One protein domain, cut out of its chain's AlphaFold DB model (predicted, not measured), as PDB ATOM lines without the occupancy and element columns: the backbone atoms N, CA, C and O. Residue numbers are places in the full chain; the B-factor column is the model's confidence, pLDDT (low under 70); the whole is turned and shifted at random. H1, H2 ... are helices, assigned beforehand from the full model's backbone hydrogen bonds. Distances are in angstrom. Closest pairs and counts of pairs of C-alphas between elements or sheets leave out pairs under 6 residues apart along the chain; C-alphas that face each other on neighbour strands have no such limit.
ATOM      1  N   GLY A 117       0.178  12.168  26.418       92.06
ATOM      2  CA  GLY A 117      -0.080  13.592  26.227       92.06
ATOM      3  C   GLY A 117      -0.627  14.328  27.454       92.06
ATOM      4  O   GLY A 117      -0.621  15.555  27.459       92.06
ATOM      5  N   ASP A 118      -1.010  13.616  28.515       91.19
ATOM      6  CA  ASP A 118      -1.433  14.211  29.784       91.19
ATOM      7  C   ASP A 118      -0.226  14.420  30.706       91.19
ATOM      8  O   ASP A 118      -0.030  13.738  31.714       91.19
ATOM      9  N   TRP A 119       0.663  15.332  30.302       91.69
ATOM     10  CA  TRP A 119       1.828  15.698  31.101       91.69
ATOM     11  C   TRP A 119       1.778  17.170  31.492       91.69
ATOM     12  O   TRP A 119       2.249  18.047  30.766       91.69
ATOM     13  N   SER A 120       1.181  17.427  32.653       85.62
ATOM     14  CA  SER A 120       1.009  18.764  33.213       85.62
ATOM     15  C   SER A 120       2.045  19.071  34.296       85.62
ATOM     16  O   SER A 120       2.605  18.184  34.941       85.62
ATOM     17  N   PHE A 121       2.304  20.364  34.492       86.25
ATOM     18  CA  PHE A 121       3.239  20.872  35.492       86.25
ATOM     19  C   PHE A 121       2.543  21.932  36.341       86.25
ATOM     20  O   PHE A 121       1.791  22.755  35.822       86.25
ATOM     21  N   SER A 122       2.809  21.929  37.647       81.12
ATOM     22  CA  SER A 122       2.157  22.833  38.603       81.12
ATOM     23  C   SER A 122       2.566  24.300  38.441       81.12
ATOM     24  O   SER A 122       1.860  25.187  38.913       81.12
ATOM     25  N   SER A 123       3.697  24.571  37.782       85.38
ATOM     26  CA  SER A 123       4.219  25.918  37.555       85.38
ATOM     27  C   SER A 123       4.856  26.062  36.173       85.38
ATOM     28  O   SER A 123       5.513  25.144  35.673       85.38
ATOM     29  N   ILE A 124       4.753  27.260  35.586       82.44
ATOM     30  CA  ILE A 124       5.448  27.631  34.340       82.44
ATOM     31  C   ILE A 124       6.963  27.425  34.488       82.44
ATOM     32  O   ILE A 124       7.617  26.946  33.565       82.44
ATOM     33  N   HIS A 125       7.518  27.702  35.671       82.12
ATOM     34  CA  HIS A 125       8.947  27.533  35.954       82.12
ATOM     35  C   HIS A 125       9.380  26.072  36.084       82.12
ATOM     36  O   HIS A 125      10.570  25.798  36.087       82.12
ATOM     37  N   THR A 126       8.437  25.134  36.169       89.31
ATOM     38  CA  THR A 126       8.727  23.691  36.155       89.31
ATOM     39  C   THR A 126       8.543  23.069  34.771       89.31
ATOM     40  O   THR A 126       8.883  21.907  34.571       89.31
ATOM     41  N   HIS A 127       8.039  23.838  33.797       94.88
ATOM     42  CA  HIS A 127       7.873  23.368  32.429       94.88
ATOM     43  C   HIS A 127       9.244  23.165  31.759       94.88
ATOM     44  O   HIS A 127      10.047  24.104  31.697       94.88
ATOM     45  N   PRO A 128       9.537  21.983  31.190       95.38
ATOM     46  CA  PRO A 128      10.897  21.631  30.802       95.38
ATOM     47  C   PRO A 128      11.439  22.493  29.656       95.38
ATOM     48  O   PRO A 128      12.597  22.893  29.702       95.38
ATOM     49  N   PHE A 129      10.626  22.879  28.664       97.19
ATOM     50  CA  PHE A 129      11.114  23.803  27.626       97.19
ATOM     51  C   PHE A 129      11.364  25.219  28.155       97.19
ATOM     52  O   PHE A 129      12.266  25.893  27.664       97.19
ATOM     53  N   VAL A 130      10.609  25.664  29.167       95.50
ATOM     54  CA  VAL A 130      10.851  26.971  29.802       95.50
ATOM     55  C   VAL A 130      12.160  26.914  30.586       95.50
ATOM     56  O   VAL A 130      12.966  27.834  30.494       95.50
ATOM     57  N   MET A 131      12.420  25.804  31.281       95.31
ATOM     58  CA  MET A 131      13.674  25.593  32.003       95.31
ATOM     59  C   MET A 131      14.896  25.556  31.086       95.31
ATOM     60  O   MET A 131      15.909  26.187  31.387       95.31
ATOM     61  N   ILE A 132      14.792  24.890  29.935       96.44
ATOM     62  CA  ILE A 132      15.855  24.908  28.925       96.44
ATOM     63  C   ILE A 132      16.087  26.343  28.442       96.44
ATOM     64  O   ILE A 132      17.226  26.796  28.440       96.44
ATOM     65  N   LEU A 133      15.024  27.077  28.091       95.00
ATOM     66  CA  LEU A 133      15.108  28.458  27.601       95.00
ATOM     67  C   LEU A 133      15.711  29.435  28.627       95.00
ATOM     68  O   LEU A 133      16.375  30.401  28.246       95.00
ATOM     69  N   LEU A 134      15.453  29.209  29.917       92.75
ATOM     70  CA  LEU A 134      15.996  30.006  31.017       92.75
ATOM     71  C   LEU A 134      17.470  29.714  31.306       92.75
ATOM     72  O   LEU A 134      18.127  30.560  31.902       92.75
ATOM     73  N   CYS A 135      17.989  28.561  30.876       92.56
ATOM     74  CA  CYS A 135      19.354  28.141  31.178       92.56
ATOM     75  C   CYS A 135      20.400  29.141  30.658       92.56
ATOM     76  O   CYS A 135      21.237  29.613  31.420       92.56
ATOM     77  N   ARG A 136      20.355  29.466  29.357       92.00
ATOM     78  CA  ARG A 136      21.275  30.402  28.681       92.00
ATOM     79  C   ARG A 136      20.802  30.719  27.264       92.00
ATOM     80  O   ARG A 136      19.927  30.040  26.738       92.00
ATOM     81  N   VAL A 137      21.366  31.745  26.629       91.62
ATOM     82  CA  VAL A 137      20.889  32.245  25.324       91.62
ATOM     83  C   VAL A 137      21.173  31.279  24.167       91.62
ATOM     84  O   VAL A 137      20.380  31.174  23.234       91.62
ATOM     85  N   GLU A 138      22.252  30.507  24.242       94.88
ATOM     86  CA  GLU A 138      22.730  29.645  23.156       94.88
ATOM     87  C   GLU A 138      21.821  28.437  22.901       94.88
ATOM     88  O   GLU A 138      21.887  27.822  21.838       94.88
ATOM     89  N   VAL A 139      20.925  28.118  23.840       96.38
ATOM     90  CA  VAL A 139      19.945  27.032  23.687       96.38
ATOM     91  C   VAL A 139      18.872  27.349  22.647       96.38
ATOM     92  O   VAL A 139      18.239  26.432  22.132       96.38
ATOM     93  N   GLN A 140      18.635  28.634  22.358       94.94
ATOM     94  CA  GLN A 140      17.436  29.110  21.663       94.94
ATOM     95  C   GLN A 140      17.275  28.505  20.267       94.94
ATOM     96  O   GLN A 140      16.189  28.042  19.925       94.94
ATOM     97  N   SER A 141      18.356  28.470  19.483       94.50
ATOM     98  CA  SER A 141      18.329  27.977  18.101       94.50
ATOM     99  C   SER A 141      17.972  26.489  18.028       94.50
ATOM    100  O   SER A 141      17.071  26.094  17.287       94.50
ATOM    101  N   GLU A 142      18.621  25.656  18.847       97.69
ATOM    102  CA  GLU A 142      18.316  24.224  18.890       97.69
ATOM    103  C   GLU A 142      16.942  23.970  19.523       97.69
ATOM    104  O   GLU A 142      16.182  23.148  19.018       97.69
ATOM    105  N   LEU A 143      16.574  24.703  20.580       97.94
ATOM    106  CA  LEU A 143      15.269  24.559  21.226       97.94
ATOM    107  C   LEU A 143      14.124  24.839  20.247       97.94
ATOM    108  O   LEU A 143      13.152  24.088  20.226       97.94
ATOM    109  N   LEU A 144      14.253  25.860  19.396       96.69
ATOM    110  CA  LEU A 144      13.268  26.171  18.360       96.69
ATOM    111  C   LEU A 144      13.030  24.970  17.430       96.69
ATOM    112  O   LEU A 144      11.887  24.569  17.205       96.69
ATOM    113  N   GLN A 145      14.108  24.347  16.943       97.25
ATOM    114  CA  GLN A 145      14.021  23.152  16.096       97.25
ATOM    115  C   GLN A 145      13.396  21.971  16.848       97.25
ATOM    116  O   GLN A 145      12.561  21.247  16.301       97.25
ATOM    117  N   GLN A 146      13.763  21.789  18.117       98.19
ATOM    118  CA  GLN A 146      13.231  20.713  18.947       98.19
ATOM    119  C   GLN A 146      11.740  20.883  19.274       98.19
ATOM    120  O   GLN A 146      11.048  19.872  19.394       98.19
ATOM    121  N   VAL A 147      11.221  22.113  19.365       97.81
ATOM    122  CA  VAL A 147       9.781  22.375  19.539       97.81
ATOM    123  C   VAL A 147       8.995  21.972  18.292       97.81
ATOM    124  O   VAL A 147       7.988  21.275  18.405       97.81
ATOM    125  N   LEU A 148       9.475  22.315  17.092       96.31
ATOM    126  CA  LEU A 148       8.832  21.865  15.850       96.31
ATOM    127  C   LEU A 148       8.864  20.339  15.719       96.31
ATOM    128  O   LEU A 148       7.871  19.717  15.340       96.31
ATOM    129  N   LEU A 149       9.989  19.721  16.087       96.94
ATOM    130  CA  LEU A 149      10.105  18.267  16.118       96.94
ATOM    131  C   LEU A 149       9.148  17.643  17.143       96.94
ATOM    132  O   LEU A 149       8.567  16.595  16.869       96.94
ATOM    133  N   PHE A 150       8.965  18.277  18.306       97.88
ATOM    134  CA  PHE A 150       7.989  17.862  19.313       97.88
ATOM    135  C   PHE A 150       6.569  17.876  18.742       97.88
ATOM    136  O   PHE A 150       5.873  16.872  18.871       97.88
ATOM    137  N   MET A 151       6.167  18.952  18.059       96.56
ATOM    138  CA  MET A 151       4.856  19.034  17.404       96.56
ATOM    139  C   MET A 151       4.678  17.912  16.376       96.56
ATOM    140  O   MET A 151       3.724  17.140  16.449       96.56
ATOM    141  N   LEU A 152       5.645  17.761  15.465       95.00
ATOM    142  CA  LEU A 152       5.583  16.773  14.390       95.00
ATOM    143  C   LEU A 152       5.519  15.328  14.909       95.00
ATOM    144  O   LEU A 152       4.767  14.507  14.380       95.00
ATOM    145  N   GLN A 153       6.315  14.990  15.927       95.06
ATOM    146  CA  GLN A 153       6.376  13.623  16.456       95.06
ATOM    147  C   GLN A 153       5.173  13.264  17.332       95.06
ATOM    148  O   GLN A 153       4.834  12.086  17.427       95.06
ATOM    149  N   ASN A 154       4.518  14.255  17.940       95.00
ATOM    150  CA  ASN A 154       3.410  14.036  18.868       95.00
ATOM    151  C   ASN A 154       2.029  14.350  18.288       95.00
ATOM    152  O   ASN A 154       1.041  14.130  18.979       95.00
ATOM    153  N   GLN A 155       1.923  14.758  17.018       91.19
ATOM    154  CA  GLN A 155       0.634  15.022  16.358       91.19
ATOM    155  C   GLN A 155      -0.376  13.863  16.487       91.19
ATOM    156  O   GLN A 155      -1.576  14.088  16.590       91.19
ATOM    157  N   ARG A 156       0.101  12.610  16.565       91.06
ATOM    158  CA  ARG A 156      -0.749  11.414  16.740       91.06
ATOM    159  C   ARG A 156      -1.464  11.348  18.091       91.06
ATOM    160  O   ARG A 156      -2.454  10.637  18.202       91.06
ATOM    161  N   LEU A 157      -0.951  12.050  19.100       92.25
ATOM    162  CA  LEU A 157      -1.577  12.184  20.418       92.25
ATOM    163  C   LEU A 157      -2.616  13.317  20.448       92.25
ATOM    164  O   LEU A 157      -3.252  13.528  21.474       92.25
ATOM    165  N   GLY A 158      -2.802  14.011  19.320       92.38
ATOM    166  CA  GLY A 158      -3.696  15.148  19.164       92.38
ATOM    167  C   GLY A 158      -2.959  16.478  19.316       92.38
ATOM    168  O   GLY A 158      -2.253  16.729  20.295       92.38
ATOM    169  N   MET A 159      -3.144  17.374  18.342       94.31
ATOM    170  CA  MET A 159      -2.514  18.694  18.396       94.31
ATOM    171  C   MET A 159      -3.065  19.606  19.487       94.31
ATOM    172  O   MET A 159      -2.386  20.550  19.874       94.31
ATOM    173  N   ILE A 160      -4.259  19.330  20.016       94.12
ATOM    174  CA  ILE A 160      -4.805  20.075  21.156       94.12
ATOM    175  C   ILE A 160      -3.909  19.866  22.382       94.12
ATOM    176  O   ILE A 160      -3.441  20.842  22.957       94.12
ATOM    177  N   GLN A 161      -3.574  18.616  22.700       95.19
ATOM    178  CA  GLN A 161      -2.712  18.247  23.825       95.19
ATOM    179  C   GLN A 161      -1.293  18.798  23.643       95.19
ATOM    180  O   GLN A 161      -0.690  19.330  24.574       95.19
ATOM    181  N   VAL A 162      -0.761  18.730  22.418       95.88
ATOM    182  CA  VAL A 162       0.531  19.347  22.072       95.88
ATOM    183  C   VAL A 162       0.495  20.858  22.314       95.88
ATOM    184  O   VAL A 162       1.434  21.415  22.881       95.88
ATOM    185  N   CYS A 163      -0.575  21.534  21.902       95.12
ATOM    186  CA  CYS A 163      -0.750  22.969  22.098       95.12
ATOM    187  C   CYS A 163      -0.899  23.352  23.574       95.12
ATOM    188  O   CYS A 163      -0.290  24.330  24.002       95.12
ATOM    189  N   GLU A 164      -1.655  22.583  24.356       94.62
ATOM    190  CA  GLU A 164      -1.782  22.771  25.805       94.62
ATOM    191  C   GLU A 164      -0.427  22.636  26.503       94.62
ATOM    192  O   GLU A 164      -0.066  23.487  27.315       94.62
ATOM    193  N   PHE A 165       0.371  21.641  26.109       96.25
ATOM    194  CA  PHE A 165       1.734  21.468  26.601       96.25
ATOM    195  C   PHE A 165       2.650  22.639  26.223       96.25
ATOM    196  O   PHE A 165       3.434  23.105  27.039       96.25
ATOM    197  N   LEU A 166       2.568  23.147  24.989       96.00
ATOM    198  CA  LEU A 166       3.427  24.241  24.518       96.00
ATOM    199  C   LEU A 166       3.000  25.625  25.021       96.00
ATOM    200  O   LEU A 166       3.803  26.560  24.972       96.00
ATOM    201  N   LYS A 167       1.767  25.774  25.512       94.12
ATOM    202  CA  LYS A 167       1.212  27.060  25.944       94.12
ATOM    203  C   LYS A 167       2.091  27.796  26.972       94.12
ATOM    204  O   LYS A 167       2.400  28.957  26.711       94.12
ATOM    205  N   PRO A 168       2.591  27.172  28.060       94.19
ATOM    206  CA  PRO A 168       3.486  27.842  29.006       94.19
ATOM    207  C   PRO A 168       4.769  28.389  28.369       94.19
ATOM    208  O   PRO A 168       5.226  29.466  28.745       94.19
ATOM    209  N   LEU A 169       5.350  27.674  27.396       94.94
ATOM    210  CA  LEU A 169       6.538  28.138  26.673       94.94
ATOM    211  C   LEU A 169       6.223  29.377  25.832       94.94
ATOM    212  O   LEU A 169       7.005  30.330  25.842       94.94
ATOM    213  N   LEU A 170       5.104  29.363  25.106       93.38
ATOM    214  CA  LEU A 170       4.671  30.493  24.287       93.38
ATOM    215  C   LEU A 170       4.339  31.715  25.137       93.38
ATOM    216  O   LEU A 170       4.911  32.775  24.899       93.38
ATOM    217  N   ASP A 171       3.486  31.555  26.149       91.31
ATOM    218  CA  ASP A 171       3.074  32.642  27.037       91.31
ATOM    219  C   ASP A 171       4.313  33.282  27.693       91.31
ATOM    220  O   ASP A 171       4.499  34.498  27.627       91.31
ATOM    221  N   PHE A 172       5.240  32.466  28.215       90.75
ATOM    222  CA  PHE A 172       6.508  32.949  28.767       90.75
ATOM    223  C   PHE A 172       7.357  33.706  27.731       90.75
ATOM    224  O   PHE A 172       7.910  34.767  28.028       90.75
ATOM    225  N   SER A 173       7.463  33.182  26.509       91.06
ATOM    226  CA  SER A 173       8.288  33.777  25.450       91.06
ATOM    227  C   SER A 173       7.739  35.121  24.962       91.06
ATOM    228  O   SER A 173       8.524  36.026  24.686       91.06
ATOM    229  N   ILE A 174       6.413  35.266  24.874       88.44
ATOM    230  CA  ILE A 174       5.749  36.512  24.469       88.44
ATOM    231  C   ILE A 174       5.825  37.563  25.577       88.44
ATOM    232  O   ILE A 174       6.202  38.698  25.304       88.44
ATOM    233  N   ILE A 175       5.566  37.191  26.833       87.00
ATOM    234  CA  ILE A 175       5.708  38.118  27.968       87.00
ATOM    235  C   ILE A 175       7.150  38.633  28.056       87.00
ATOM    236  O   ILE A 175       7.378  39.832  28.211       87.00
ATOM    237  N   ARG A 176       8.139  37.745  27.897       86.12
ATOM    238  CA  ARG A 176       9.557  38.129  27.894       86.12
ATOM    239  C   ARG A 176       9.921  39.039  26.718       86.12
ATOM    240  O   ARG A 176      10.756  39.921  26.893       86.12
ATOM    241  N   LEU A 177       9.322  38.831  25.543       84.38
ATOM    242  CA  LEU A 177       9.482  39.720  24.389       84.38
ATOM    243  C   LEU A 177       8.966  41.129  24.702       84.38
ATOM    244  O   LEU A 177       9.666  42.094  24.433       84.38
ATOM    245  N   LEU A 178       7.779  41.239  25.298       80.44
ATOM    246  CA  LEU A 178       7.149  42.522  25.620       80.44
ATOM    247  C   LEU A 178       7.864  43.286  26.737       80.44
ATOM    248  O   LEU A 178       7.874  44.510  26.740       80.44
ATOM    249  N   ALA A 179       8.472  42.566  27.680       78.00
ATOM    250  CA  ALA A 179       9.242  43.158  28.769       78.00
ATOM    251  C   ALA A 179      10.663  43.588  28.359       78.00
ATOM    252  O   ALA A 179      11.350  44.241  29.144       78.00
ATOM    253  N   SER A 180      11.148  43.189  27.178       69.69
ATOM    254  CA  SER A 180      12.512  43.482  26.739       69.69
ATOM    255  C   SER A 180      12.541  44.702  25.819       69.69
ATOM    256  O   SER A 180      11.950  44.693  24.747       69.69
ATOM    257  N   GLU A 181      13.307  45.729  26.193       57.94
ATOM    258  CA  GLU A 181      13.503  46.958  25.396       57.94
ATOM    259  C   GLU A 181      14.356  46.741  24.122       57.94
ATOM    260  O   GLU A 181      14.645  47.679  23.382       57.94
ATOM    261  N   SER A 182      14.807  45.509  23.859       54.41
ATOM    262  CA  SER A 182      15.747  45.185  22.780       54.41
ATOM    263  C   SER A 182      15.036  44.628  21.542       54.41
ATOM    264  O   SER A 182      14.412  43.573  21.586       54.41
ATOM    265  N   SER A 183      15.196  45.313  20.408       46.50
ATOM    266  CA  SER A 183      14.534  45.063  19.115       46.50
ATOM    267  C   SER A 183      15.146  43.945  18.252       46.50
ATOM    268  O   SER A 183      14.759  43.775  17.093       46.50
ATOM    269  N   SER A 184      16.104  43.169  18.768       45.97
ATOM    270  CA  SER A 184      16.675  42.031  18.036       45.97
ATOM    271  C   SER A 184      15.738  40.820  18.092       45.97
ATOM    272  O   SER A 184      15.046  40.608  19.085       45.97
ATOM    273  N   SER A 185      15.686  40.039  17.003       57.06
ATOM    274  CA  SER A 185      14.739  38.932  16.792       57.06
ATOM    275  C   SER A 185      14.615  38.028  18.023       57.06
ATOM    276  O   SER A 185      15.457  37.158  18.258       57.06
ATOM    277  N   SER A 186      13.568  38.241  18.816       78.94
ATOM    278  CA  SER A 186      13.375  37.500  20.052       78.94
ATOM    279  C   SER A 186      12.995  36.056  19.732       78.94
ATOM    280  O   SER A 186      12.293  35.780  18.755       78.94
ATOM    281  N   PHE A 187      13.433  35.122  20.579       89.75
ATOM    282  CA  PHE A 187      13.017  33.718  20.510       89.75
ATOM    283  C   PHE A 187      11.491  33.576  20.350       89.75
ATOM    284  O   PHE A 187      11.034  32.743  19.573       89.75
ATOM    285  N   GLY A 188      10.702  34.433  21.014       90.00
ATOM    286  CA  GLY A 188       9.242  34.453  20.901       90.00
ATOM    287  C   GLY A 188       8.738  34.701  19.476       90.00
ATOM    288  O   GLY A 188       7.903  33.941  18.991       90.00
ATOM    289  N   LEU A 189       9.278  35.701  18.766       89.88
ATOM    290  CA  LEU A 189       8.897  35.967  17.371       89.88
ATOM    291  C   LEU A 189       9.288  34.811  16.442       89.88
ATOM    292  O   LEU A 189       8.507  34.416  15.574       89.88
ATOM    293  N   GLN A 190      10.482  34.243  16.637       93.00
ATOM    294  CA  GLN A 190      10.939  33.093  15.856       93.00
ATOM    295  C   GLN A 190      10.071  31.855  16.109       93.00
ATOM    296  O   GLN A 190       9.759  31.129  15.162       93.00
ATOM    297  N   LEU A 191       9.640  31.642  17.354       94.25
ATOM    298  CA  LEU A 191       8.745  30.555  17.739       94.25
ATOM    299  C   LEU A 191       7.373  30.697  17.074       94.25
ATOM    300  O   LEU A 191       6.927  29.758  16.418       94.25
ATOM    301  N   VAL A 192       6.750  31.876  17.158       93.12
ATOM    302  CA  VAL A 192       5.466  32.160  16.493       93.12
ATOM    303  C   VAL A 192       5.567  31.935  14.985       93.12
ATOM    304  O   VAL A 192       4.753  31.210  14.418       93.12
ATOM    305  N   SER A 193       6.592  32.503  14.343       93.50
ATOM    306  CA  SER A 193       6.814  32.356  12.899       93.50
ATOM    307  C   SER A 193       7.000  30.889  12.494       93.50
ATOM    308  O   SER A 193       6.377  30.407  11.547       93.50
ATOM    309  N   SER A 194       7.791  30.139  13.261       94.06
ATOM    310  CA  SER A 194       8.053  28.724  12.996       94.06
ATOM    311  C   SER A 194       6.803  27.855  13.172       94.06
ATOM    312  O   SER A 194       6.537  26.979  12.351       94.06
ATOM    313  N   MET A 195       5.996  28.117  14.204       94.69
ATOM    314  CA  MET A 195       4.726  27.416  14.427       94.69
ATOM    315  C   MET A 195       3.683  27.766  13.358       94.69
ATOM    316  O   MET A 195       2.962  26.885  12.897       94.69
ATOM    317  N   ALA A 196       3.637  29.018  12.898       92.69
ATOM    318  CA  ALA A 196       2.793  29.411  11.773       92.69
ATOM    319  C   ALA A 196       3.226  28.717  10.468       92.69
ATOM    320  O   ALA A 196       2.387  28.219   9.720       92.69
ATOM    321  N   SER A 197       4.535  28.604  10.217       92.44
ATOM    322  CA  SER A 197       5.070  27.851   9.075       92.44
ATOM    323  C   SER A 197       4.723  26.356   9.146       92.44
ATOM    324  O   SER A 197       4.368  25.747   8.130       92.44
ATOM    325  N   PHE A 198       4.734  25.770  10.348       90.81
ATOM    326  CA  PHE A 198       4.264  24.402  10.576       90.81
ATOM    327  C   PHE A 198       2.792  24.231  10.165       90.81
ATOM    328  O   PHE A 198       2.474  23.276   9.455       90.81
ATOM    329  N   CYS A 199       1.908  25.177  10.509       89.81
ATOM    330  CA  CYS A 199       0.499  25.148  10.088       89.81
ATOM    331  C   CYS A 199       0.333  25.078   8.565       89.81
ATOM    332  O   CYS A 199      -0.520  24.338   8.078       89.81
ATOM    333  N   CYS A 200       1.160  25.810   7.811       89.00
ATOM    334  CA  CYS A 200       1.132  25.785   6.347       89.00
ATOM    335  C   CYS A 200       1.556  24.422   5.776       89.00
ATOM    336  O   CYS A 200       1.089  24.025   4.712       89.00
ATOM    337  N   SER A 201       2.429  23.704   6.485       87.62
ATOM    338  CA  SER A 201       2.934  22.389   6.071       87.62
ATOM    339  C   SER A 201       2.016  21.235   6.495       87.62
ATOM    340  O   SER A 201       2.052  20.162   5.895       87.62
ATOM    341  N   CYS A 202       1.195  21.433   7.529       82.75
ATOM    342  CA  CYS A 202       0.307  20.422   8.108       82.75
ATOM    343  C   CYS A 202      -1.109  20.997   8.326       82.75
ATOM    344  O   CYS A 202      -1.526  21.210   9.467       82.75
ATOM    345  N   PRO A 203      -1.884  21.248   7.251       80.81
ATOM    346  CA  PRO A 203      -3.141  21.997   7.334       80.81
ATOM    347  C   PRO A 203      -4.211  21.311   8.193       80.81
ATOM    348  O   PRO A 203      -4.942  21.993   8.909       80.81
ATOM    349  N   ASN A 204      -4.267  19.976   8.193       82.19
ATOM    350  CA  ASN A 204      -5.247  19.209   8.980       82.19
ATOM    351  C   ASN A 204      -5.078  19.394  10.496       82.19
ATOM    352  O   ASN A 204      -6.032  19.252  11.252       82.19
ATOM    353  N   GLU A 205      -3.872  19.759  10.918       82.06
ATOM    354  CA  GLU A 205      -3.446  19.882  12.310       82.06
ATOM    355  C   GLU A 205      -3.264  21.358  12.726       82.06
ATOM    356  O   GLU A 205      -2.828  21.672  13.834       82.06
ATOM    357  N   SER A 206      -3.603  22.292  11.828       86.88
ATOM    358  CA  SER A 206      -3.304  23.722  11.969       86.88
ATOM    359  C   SER A 206      -4.230  24.462  12.933       86.88
ATOM    360  O   SER A 206      -3.800  25.401  13.599       86.88
ATOM    361  N   MET A 207      -5.499  24.058  13.040       91.88
ATOM    362  CA  MET A 207      -6.508  24.818  13.786       91.88
ATOM    363  C   MET A 207      -6.177  24.970  15.286       91.88
ATOM    364  O   MET A 207      -6.279  26.092  15.787       91.88
ATOM    365  N   PRO A 208      -5.753  23.922  16.026       93.31
ATOM    366  CA  PRO A 208      -5.330  24.078  17.421       93.31
ATOM    367  C   PRO A 208      -4.137  25.026  17.577       93.31
ATOM    368  O   PRO A 208      -4.133  25.874  18.468       93.31
ATOM    369  N   VAL A 209      -3.164  24.941  16.665       93.69
ATOM    370  CA  VAL A 209      -1.967  25.790  16.677       93.69
ATOM    371  C   VAL A 209      -2.335  27.246  16.405       93.69
ATOM    372  O   VAL A 209      -1.919  28.127  17.149       93.69
ATOM    373  N   LEU A 210      -3.170  27.514  15.398       92.44
ATOM    374  CA  LEU A 210      -3.659  28.862  15.102       92.44
ATOM    375  C   LEU A 210      -4.442  29.448  16.280       92.44
ATOM    376  O   LEU A 210      -4.232  30.607  16.626       92.44
ATOM    377  N   LYS A 211      -5.300  28.656  16.936       93.38
ATOM    378  CA  LYS A 211      -6.013  29.086  18.152       93.38
ATOM    379  C   LYS A 211      -5.053  29.456  19.278       93.38
ATOM    380  O   LYS A 211      -5.252  30.485  19.917       93.38
ATOM    381  N   LEU A 212      -4.015  28.652  19.497       93.88
ATOM    382  CA  LEU A 212      -2.985  28.937  20.490       93.88
ATOM    383  C   LEU A 212      -2.256  30.253  20.178       93.88
ATOM    384  O   LEU A 212      -2.159  31.110  21.051       93.88
ATOM    385  N   LEU A 213      -1.821  30.443  18.928       92.12
ATOM    386  CA  LEU A 213      -1.129  31.660  18.486       92.12
ATOM    387  C   LEU A 213      -2.017  32.910  18.588       92.12
ATOM    388  O   LEU A 213      -1.557  33.945  19.063       92.12
ATOM    389  N   MET A 214      -3.294  32.819  18.200       89.00
ATOM    390  CA  MET A 214      -4.259  33.912  18.378       89.00
ATOM    391  C   MET A 214      -4.480  34.234  19.859       89.00
ATOM    392  O   MET A 214      -4.587  35.401  20.219       89.00
ATOM    393  N   GLY A 215      -4.500  33.223  20.732       86.44
ATOM    394  CA  GLY A 215      -4.610  33.420  22.177       86.44
ATOM    395  C   GLY A 215      -3.450  34.229  22.766       86.44
ATOM    396  O   GLY A 215      -3.659  34.994  23.703       86.44
ATOM    397  N   CYS A 216      -2.248  34.133  22.191       82.62
ATOM    398  CA  CYS A 216      -1.100  34.931  22.623       82.62
ATOM    399  C   CYS A 216      -1.237  36.429  22.287       82.62
ATOM    400  O   CYS A 216      -0.556  37.244  22.909       82.62
ATOM    401  N   LEU A 217      -2.123  36.814  21.357       78.44
ATOM    402  CA  LEU A 217      -2.388  38.227  21.048       78.44
ATOM    403  C   LEU A 217      -2.976  38.985  22.244       78.44
ATOM    404  O   LEU A 217      -2.821  40.197  22.313       78.44
ATOM    405  N   MET A 218      -3.580  38.283  23.209       79.00
ATOM    406  CA  MET A 218      -4.106  38.876  24.447       79.00
ATOM    407  C   MET A 218      -3.032  39.572  25.297       79.00
ATOM    408  O   MET A 218      -3.368  40.372  26.163       79.00
ATOM    409  N   TYR A 219      -1.753  39.249  25.087       73.62
ATOM    410  CA  TYR A 219      -0.647  39.882  25.805       73.62
ATOM    411  C   TYR A 219      -0.131  41.143  25.113       73.62
ATOM    412  O   TYR A 219       0.570  41.925  25.749       73.62
ATOM    413  N   LEU A 220      -0.438  41.344  23.827       72.56
ATOM    414  CA  LEU A 220       0.021  42.526  23.108       72.56
ATOM    415  C   LEU A 220      -0.706  43.767  23.642       72.56
ATOM    416  O   LEU A 220      -1.911  43.699  23.895       72.56
ATOM    417  N   PRO A 221      -0.009  44.905  23.803       67.94
ATOM    418  CA  PRO A 221      -0.678  46.150  24.132       67.94
ATOM    419  C   PRO A 221      -1.718  46.449  23.049       67.94
ATOM    420  O   PRO A 221      -1.399  46.521  21.862       67.94
ATOM    421  N   HIS A 222      -2.977  46.589  23.457       60.88
ATOM    422  CA  HIS A 222      -4.013  47.118  22.585       60.88
ATOM    423  C   HIS A 222      -3.722  48.603  22.385       60.88
ATOM    424  O   HIS A 222      -4.096  49.425  23.217       60.88
ATOM    425  N   GLU A 223      -3.036  48.953  21.300       58.34
ATOM    426  CA  GLU A 223      -3.077  50.327  20.817       58.34
ATOM    427  C   GLU A 223      -4.528  50.611  20.424       58.34
ATOM    428  O   GLU A 223      -5.050  50.089  19.436       58.34
ATOM    429  N   THR A 224      -5.227  51.392  21.245       43.78
ATOM    430  CA  THR A 224      -6.415  52.095  20.782       43.78
ATOM    431  C   THR A 224      -5.944  53.018  19.671       43.78
ATOM    432  O   THR A 224      -5.217  53.971  19.932       43.78
ATOM    433  N   SER A 225      -6.306  52.692  18.431       43.16
ATOM    434  CA  SER A 225      -6.220  53.629  17.316       43.16
ATOM    435  C   SER A 225      -7.059  54.857  17.681       43.16
ATOM    436  O   SER A 225      -8.283  54.805  17.566       43.16
ATOM    437  N   GLU A 226      -6.413  55.917  18.166       34.41
ATOM    438  CA  GLU A 226      -6.948  57.285  18.158       34.41
ATOM    439  C   GLU A 226      -6.599  57.976  16.837       34.41
ATOM    440  O   GLU A 226      -5.456  57.800  16.352       34.41
TER     441      GLU A 226
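AT A GLANCE: This is residues 117 to 226 of the 226 residues of the protein "DUF3730 domain-containing protein" of Trifolium pratense (UniProt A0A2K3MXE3). Four helices, H2 to H5, make an up-and-down bundle, each running against the one before it, with H3 in the middle. The short H1 packs on one side of it, against parts of H2 and H3, while residues 179 to 184 stick out as a loop. The printed part has 110 residues with five named helices, H1 to H5 in chain order, and no named strand; the class is all helix. It is compact, with a radius of gyration of the C-alphas of 14.1 A and spans of 44 by 35 by 26 A.

HOW THE PARTS SIT: H1, residues 128 to 135, touches residues 139 to 143 of H2, residues 137 to 157, in a hairpin; the closest C-alphas, of Leu 133 and Val 139, are 6.4 A apart. H3, residues 159 to 178, is the hub, touching four helices. It touches H1 with residues 168 to 172 alone, closest at the C-alphas of Val 130 and Leu 169, 5.5 A. H4, residues 187 to 201, runs the opposite way to H3 at a shallow tilt of 33 degrees, only just short of steep; the closest C-alphas, of Ser 173 and Gly 188, are 4.7 A apart. H5, residues 203 to 219, touches H4, closest at the C-alphas of Cys 199 and Ser 206, 4.5 A. H1 is apart from H4 and H5. Every O i to N i+4 pair is within hydrogen-bond range in H1 and H4, against 13 of 17 in H2, 14 of 16 in H3 and 7 of 13 in H5.

IN THESE COORDINATES: H1 begins at C-alpha 128, (10.897, 21.631, 30.802). H2 is 30.5 A long, H3 26.7 A, H4 20.9 A and H5 25.8 A, ending at C-alpha 219, (-0.647, 39.882, 25.805).

THE WHOLE: The C-alphas farthest apart, of Arg 156 and Glu 226, are 46.3 A apart. The printed part has no cut and no long link. Residues 180 to 185 and 221 to 226 have pLDDT under 70.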